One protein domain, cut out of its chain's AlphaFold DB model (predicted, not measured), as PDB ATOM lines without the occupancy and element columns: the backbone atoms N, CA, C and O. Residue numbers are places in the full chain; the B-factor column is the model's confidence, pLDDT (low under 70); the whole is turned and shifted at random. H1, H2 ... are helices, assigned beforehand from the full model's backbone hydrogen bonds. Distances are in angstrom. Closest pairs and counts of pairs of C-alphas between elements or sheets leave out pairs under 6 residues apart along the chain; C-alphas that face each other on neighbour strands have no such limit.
ATOM      1  N   THR A   2     -13.289  37.020  30.696       43.31
ATOM      2  CA  THR A   2     -13.481  37.584  29.348       43.31
ATOM      3  C   THR A   2     -14.866  37.119  28.907       43.31
ATOM      4  O   THR A   2     -15.293  36.051  29.346       43.31
ATOM      5  N   ILE A   3     -15.591  37.902  28.112       61.12
ATOM      6  CA  ILE A   3     -17.006  37.634  27.774       61.12
ATOM      7  C   ILE A   3     -17.222  36.221  27.180       61.12
ATOM      8  O   ILE A   3     -18.324  35.690  27.231       61.12
ATOM      9  N   THR A   4     -16.158  35.557  26.718       59.16
ATOM     10  CA  THR A   4     -16.169  34.184  26.197       59.16
ATOM     11  C   THR A   4     -15.364  33.161  27.012       59.16
ATOM     12  O   THR A   4     -15.417  31.979  26.699       59.16
ATOM     13  N   GLY A   5     -14.606  33.546  28.046       61.72
ATOM     14  CA  GLY A   5     -13.798  32.609  28.854       61.72
ATOM     15  C   GLY A   5     -12.631  31.918  28.124       61.72
ATOM     16  O   GLY A   5     -11.846  31.227  28.767       61.72
ATOM     17  N   VAL A   6     -12.476  32.137  26.817       61.50
ATOM     18  CA  VAL A   6     -11.388  31.615  25.978       61.50
ATOM     19  C   VAL A   6     -10.404  32.726  25.622       61.50
ATOM     20  O   VAL A   6     -10.806  33.848  25.311       61.50
ATOM     21  N   ASN A   7      -9.106  32.410  25.670       65.12
ATOM     22  CA  ASN A   7      -8.063  33.277  25.126       65.12
ATOM     23  C   ASN A   7      -8.298  33.422  23.608       65.12
ATOM     24  O   ASN A   7      -8.336  32.403  22.921       65.12
ATOM     25  N   PRO A   8      -8.453  34.645  23.064       70.75
ATOM     26  CA  PRO A   8      -8.644  34.846  21.625       70.75
ATOM     27  C   PRO A   8      -7.332  34.731  20.830       70.75
ATOM     28  O   PRO A   8      -7.363  34.526  19.622       70.75
ATOM     29  N   PHE A   9      -6.180  34.844  21.501       72.12
ATOM     30  CA  PHE A   9      -4.846  34.798  20.892       72.12
ATOM     31  C   PHE A   9      -4.503  33.441  20.247       72.12
ATOM     32  O   PHE A   9      -4.083  33.449  19.089       72.12
ATOM     33  N   PRO A  10      -4.789  32.285  20.887       70.31
ATOM     34  CA  PRO A  10      -4.701  30.972  20.248       70.31
ATOM     35  C   PRO A  10      -5.487  30.870  18.939       70.31
ATOM     36  O   PRO A  10      -4.989  30.313  17.967       70.31
ATOM     37  N   SER A  11      -6.692  31.449  18.884       69.69
ATOM     38  CA  SER A  11      -7.535  31.441  17.680       69.69
ATOM     39  C   SER A  11      -7.002  32.342  16.562       69.69
ATOM     40  O   SER A  11      -7.399  32.185  15.412       69.69
ATOM     41  N   LEU A  12      -6.110  33.278  16.892       74.44
ATOM     42  CA  LEU A  12      -5.446  34.184  15.955       74.44
ATOM     43  C   LEU A  12      -4.026  33.714  15.585       74.44
ATOM     44  O   LEU A  12      -3.355  34.390  14.811       74.44
ATOM     45  N   GLY A  13      -3.563  32.573  16.117       73.62
ATOM     46  CA  GLY A  13      -2.210  32.051  15.886       73.62
ATOM     47  C   GLY A  13      -1.098  32.885  16.534       73.62
ATOM     48  O   GLY A  13       0.062  32.759  16.151       73.62
ATOM     49  N   ILE A  14      -1.447  33.747  17.492       78.69
ATOM     50  CA  ILE A  14      -0.518  34.642  18.189       78.69
ATOM     51  C   ILE A  14      -0.315  34.096  19.605       78.69
ATOM     52  O   ILE A  14      -1.276  33.709  20.275       78.69
ATOM     53  N   GLU A  15       0.930  34.059  20.082       76.00
ATOM     54  CA  GLU A  15       1.203  33.688  21.471       76.00
ATOM     55  C   GLU A  15       0.547  34.685  22.431       76.00
ATOM     56  O   GLU A  15       0.535  35.895  22.201       76.00
ATOM     57  N   THR A  16      -0.039  34.170  23.514       75.50
ATOM     58  CA  THR A  16      -0.751  35.025  24.470       75.50
ATOM     59  C   THR A  16       0.276  35.895  25.196       75.50
ATOM     60  O   THR A  16       1.153  35.349  25.868       75.50
ATOM     61  N   PRO A  17       0.210  37.233  25.084       79.12
ATOM     62  CA  PRO A  17       1.224  38.085  25.684       79.12
ATOM     63  C   PRO A  17       1.147  38.008  27.216       79.12
ATOM     64  O   PRO A  17       0.060  38.028  27.794       79.12
ATOM     65  N   GLY A  18       2.301  37.955  27.892       76.00
ATOM     66  CA  GLY A  18       2.376  37.692  29.340       76.00
ATOM     67  C   GLY A  18       1.599  38.684  30.218       76.00
ATOM     68  O   GLY A  18       1.030  38.291  31.235       76.00
ATOM     69  N   PHE A  19       1.481  39.950  29.799       75.88
ATOM     70  CA  PHE A  19       0.652  40.937  30.506       75.88
ATOM     71  C   PHE A  19      -0.846  40.592  30.444       75.88
ATOM     72  O   PHE A  19      -1.586  40.889  31.378       75.88
ATOM     73  N   PHE A  20      -1.299  39.962  29.356       74.81
ATOM     74  CA  PHE A  20      -2.687  39.553  29.181       74.81
ATOM     75  C   PHE A  20      -2.998  38.321  30.030       74.81
ATOM     76  O   PHE A  20      -4.065  38.249  30.643       74.81
ATOM     77  N   THR A  21      -2.048  37.390  30.133       74.38
ATOM     78  CA  THR A  21      -2.120  36.276  31.087       74.38
ATOM     79  C   THR A  21      -2.236  36.812  32.515       74.38
ATOM     80  O   THR A  21      -3.189  36.476  33.216       74.38
ATOM     81  N   TYR A  22      -1.377  37.766  32.892       74.31
ATOM     82  CA  TYR A  22      -1.439  38.441  34.193       74.31
ATOM     83  C   TYR A  22      -2.783  39.152  34.437       74.31
ATOM     84  O   TYR A  22      -3.377  39.009  35.508       74.31
ATOM     85  N   ALA A  23      -3.309  39.870  33.438       74.88
ATOM     86  CA  ALA A  23      -4.612  40.534  33.513       74.88
ATOM     87  C   ALA A  23      -5.774  39.536  33.657       74.88
ATOM     88  O   ALA A  23      -6.778  39.813  34.320       74.88
ATOM     89  N   THR A  24      -5.644  38.357  33.046       70.94
ATOM     90  CA  THR A  24      -6.662  37.303  33.077       70.94
ATOM     91  C   THR A  24      -6.649  36.542  34.401       70.94
ATOM     92  O   THR A  24      -7.724  36.175  34.893       70.94
ATOM     93  N   GLU A  25      -5.476  36.346  34.997       80.06
ATOM     94  CA  GLU A  25      -5.288  35.731  36.316       80.06
ATOM     95  C   GLU A  25      -5.712  36.677  37.448       80.06
ATOM     96  O   GLU A  25      -6.495  36.292  38.315       80.06
ATOM     97  N   ASN A  26      -5.293  37.946  37.400       82.19
ATOM     98  CA  ASN A  26      -5.478  38.921  38.479       82.19
ATOM     99  C   ASN A  26      -6.403  40.074  38.070       82.19
ATOM    100  O   ASN A  26      -6.016  41.242  38.032       82.19
ATOM    101  N   LYS A  27      -7.666  39.744  37.792       76.94
ATOM    102  CA  LYS A  27      -8.663  40.684  37.243       76.94
ATOM    103  C   LYS A  27      -8.918  41.910  38.119       76.94
ATOM    104  O   LYS A  27      -9.052  43.013  37.598       76.94
ATOM    105  N   VAL A  28      -8.980  41.726  39.438       83.44
ATOM    106  CA  VAL A  28      -9.224  42.825  40.387       83.44
ATOM    107  C   VAL A  28      -8.001  43.738  40.473       83.44
ATOM    108  O   VAL A  28      -8.137  44.947  40.326       83.44
ATOM    109  N   SER A  29      -6.803  43.169  40.623       83.69
ATOM    110  CA  SER A  29      -5.553  43.936  40.699       83.69
ATOM    111  C   SER A  29      -5.264  44.696  39.408       83.69
ATOM    112  O   SER A  29      -4.894  45.864  39.458       83.69
ATOM    113  N   PHE A  30      -5.488  44.071  38.250       83.62
ATOM    114  CA  PHE A  30      -5.320  44.717  36.951       83.62
ATOM    115  C   PHE A  30      -6.321  45.860  36.740       83.62
ATOM    116  O   PHE A  30      -5.944  46.927  36.255       83.62
ATOM    117  N   CYS A  31      -7.579  45.666  37.147       84.75
ATOM    118  CA  CYS A  31      -8.596  46.716  37.120       84.75
ATOM    119  C   CYS A  31      -8.195  47.902  38.008       84.75
ATOM    120  O   CYS A  31      -8.192  49.040  37.544       84.75
ATOM    121  N   LEU A  32      -7.774  47.639  39.250       88.31
ATOM    122  CA  LEU A  32      -7.317  48.677  40.176       88.31
ATOM    123  C   LEU A  32      -6.075  49.411  39.653       88.31
ATOM    124  O   LEU A  32      -6.048  50.636  39.675       88.31
ATOM    125  N   MET A  33      -5.078  48.694  39.130       87.69
ATOM    126  CA  MET A  33      -3.893  49.298  38.507       87.69
ATOM    127  C   MET A  33      -4.272  50.175  37.316       87.69
ATOM    128  O   MET A  33      -3.801  51.301  37.217       87.69
ATOM    129  N   THR A  34      -5.164  49.702  36.443       86.44
ATOM    130  CA  THR A  34      -5.645  50.482  35.294       86.44
ATOM    131  C   THR A  34      -6.418  51.720  35.746       86.44
ATOM    132  O   THR A  34      -6.241  52.784  35.165       86.44
ATOM    133  N   PHE A  35      -7.224  51.618  36.805       87.06
ATOM    134  CA  PHE A  35      -7.929  52.756  37.391       87.06
ATOM    135  C   PHE A  35      -6.959  53.792  37.972       87.06
ATOM    136  O   PHE A  35      -7.089  54.980  37.693       87.06
ATOM    137  N   PHE A  36      -5.943  53.351  38.719       89.50
ATOM    138  CA  PHE A  36      -4.917  54.244  39.260       89.50
ATOM    139  C   PHE A  36      -4.052  54.874  38.170       89.50
ATOM    140  O   PHE A  36      -3.802  56.073  38.221       89.50
ATOM    141  N   ILE A  37      -3.619  54.100  37.174       88.50
ATOM    142  CA  ILE A  37      -2.824  54.599  36.043       88.50
ATOM    143  C   ILE A  37      -3.662  55.555  35.195       88.50
ATOM    144  O   ILE A  37      -3.168  56.608  34.820       88.50
ATOM    145  N   GLY A  38      -4.928  55.233  34.933       84.81
ATOM    146  CA  GLY A  38      -5.862  56.111  34.232       84.81
ATOM    147  C   GLY A  38      -6.068  57.424  34.979       84.81
ATOM    148  O   GLY A  38      -5.877  58.481  34.392       84.81
ATOM    149  N   GLY A  39      -6.341  57.365  36.285       82.50
ATOM    150  CA  GLY A  39      -6.467  58.553  37.133       82.50
ATOM    151  C   GLY A  39      -5.159  59.340  37.275       82.50
ATOM    152  O   GLY A  39      -5.182  60.564  37.365       82.50
ATOM    153  N   MET A  40      -4.001  58.674  37.239       84.81
ATOM    154  CA  MET A  40      -2.689  59.324  37.224       84.81
ATOM    155  C   MET A  40      -2.419  59.993  35.878       84.81
ATOM    156  O   MET A  40      -1.977  61.130  35.868       84.81
ATOM    157  N   ILE A  41      -2.698  59.338  34.751       80.50
ATOM    158  CA  ILE A  41      -2.569  59.930  33.415       80.50
ATOM    159  C   ILE A  41      -3.541  61.097  33.273       80.50
ATOM    160  O   ILE A  41      -3.134  62.146  32.802       80.50
ATOM    161  N   GLU A  42      -4.784  60.962  33.726       75.25
ATOM    162  CA  GLU A  42      -5.760  62.051  33.760       75.25
ATOM    163  C   GLU A  42      -5.247  63.214  34.614       75.25
ATOM    164  O   GLU A  42      -5.218  64.345  34.144       75.25
ATOM    165  N   SER A  43      -4.743  62.941  35.820       73.44
ATOM    166  CA  SER A  43      -4.126  63.946  36.692       73.44
ATOM    167  C   SER A  43      -2.895  64.593  36.049       73.44
ATOM    168  O   SER A  43      -2.739  65.807  36.111       73.44
ATOM    169  N   GLN A  44      -2.059  63.826  35.348       71.06
ATOM    170  CA  GLN A  44      -0.886  64.335  34.639       71.06
ATOM    171  C   GLN A  44      -1.268  65.114  33.378       71.06
ATOM    172  O   GLN A  44      -0.640  66.121  33.086       71.06
ATOM    173  N   LEU A  45      -2.312  64.731  32.646       63.47
ATOM    174  CA  LEU A  45      -2.830  65.470  31.489       63.47
ATOM    175  C   LEU A  45      -3.557  66.755  31.923       63.47
ATOM    176  O   LEU A  45      -3.429  67.792  31.277       63.47
ATOM    177  N   LEU A  46      -4.262  66.722  33.055       58.84
ATOM    178  CA  LEU A  46      -4.870  67.897  33.681       58.84
ATOM    179  C   LEU A  46      -3.812  68.846  34.263       58.84
ATOM    180  O   LEU A  46      -3.939  70.059  34.115       58.84
ATOM    181  N   SER A  47      -2.763  68.299  34.884       50.44
ATOM    182  CA  SER A  47      -1.643  69.038  35.483       50.44
ATOM    183  C   SER A  47      -0.675  69.598  34.432       50.44
ATOM    184  O   SER A  47      -0.197  70.720  34.575       50.44
ATOM    185  N   THR A  48      -0.442  68.878  33.326       52.56
ATOM    186  CA  THR A  48       0.335  69.387  32.176       52.56
ATOM    187  C   THR A  48      -0.390  70.501  31.429       52.56
ATOM    188  O   THR A  48       0.267  71.278  30.744       52.56
ATOM    189  N   GLY A  49      -1.712  70.638  31.595       51.84
ATOM    190  CA  GLY A  49      -2.429  71.891  31.341       51.84
ATOM    191  C   GLY A  49      -2.359  72.435  29.909       51.84
ATOM    192  O   GLY A  49      -2.714  73.593  29.687       51.84
TER     193      GLY A  49
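This is residues 2 to 49 of the 104 residues of an uncharacterized protein of Sparganum proliferum (UniProt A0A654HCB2). A small, loose head of winding chain and two short helices, H1 and H2, turns a corner into one long helix, H3, whose residues 32 to 48 stick out as a free arm. H2 and H3 meet near their ends as a V, while H1 lies away from both, and the arm makes much of the length. The printed part has 48 residues with three named helices in the order H1, H2, H3 and no named strand; the class is all helix. It is only just extended, close to loose, with a radius of gyration of the C-alphas of 14.7 A, and spans 43 by 21 by 18 A.

H1, residues 8 to 11, is apart from H2, residues 18 to 25, and a short link of 6 residues joins them. A tight link of 1 residue, Asn 26, leads from H2 to H3, residues 27 to 48. H2 and H3 are close but not clearly touching; their closest C-alphas, those of Ala 23 and Phe 30, are 5.5 A apart. Their lines stand at a steep tilt of 59 degrees, and they run opposite ways. H1 and H3 are apart. In H2 and H3 every O i to N i+4 pair is within hydrogen-bond range; H1 is too short for such a pair, and its one O i to N i+3 pair is within range.

H1 begins at C-alpha 8, at (-8.644, 34.846, 21.625). H2 measures 10.5 A from first to last C-alpha, and H1 5.3 A. H3 measures 30.5 A, from C-alpha 27 at (-8.663, 40.684, 37.243) to C-alpha 48 at (0.335, 69.387, 32.176).

The two C-alphas farthest apart, those of Ser 11 and Gly 49, are 43.0 A apart. The printed part has no cut, and no link between its helices is long. Residues 32 to 49 stand free; without them the body spans 28 by 19 by 10 A. The mean pLDDT of the printed part is 73.9, with residues 2 to 7, 11 and 45 to 49 under 70.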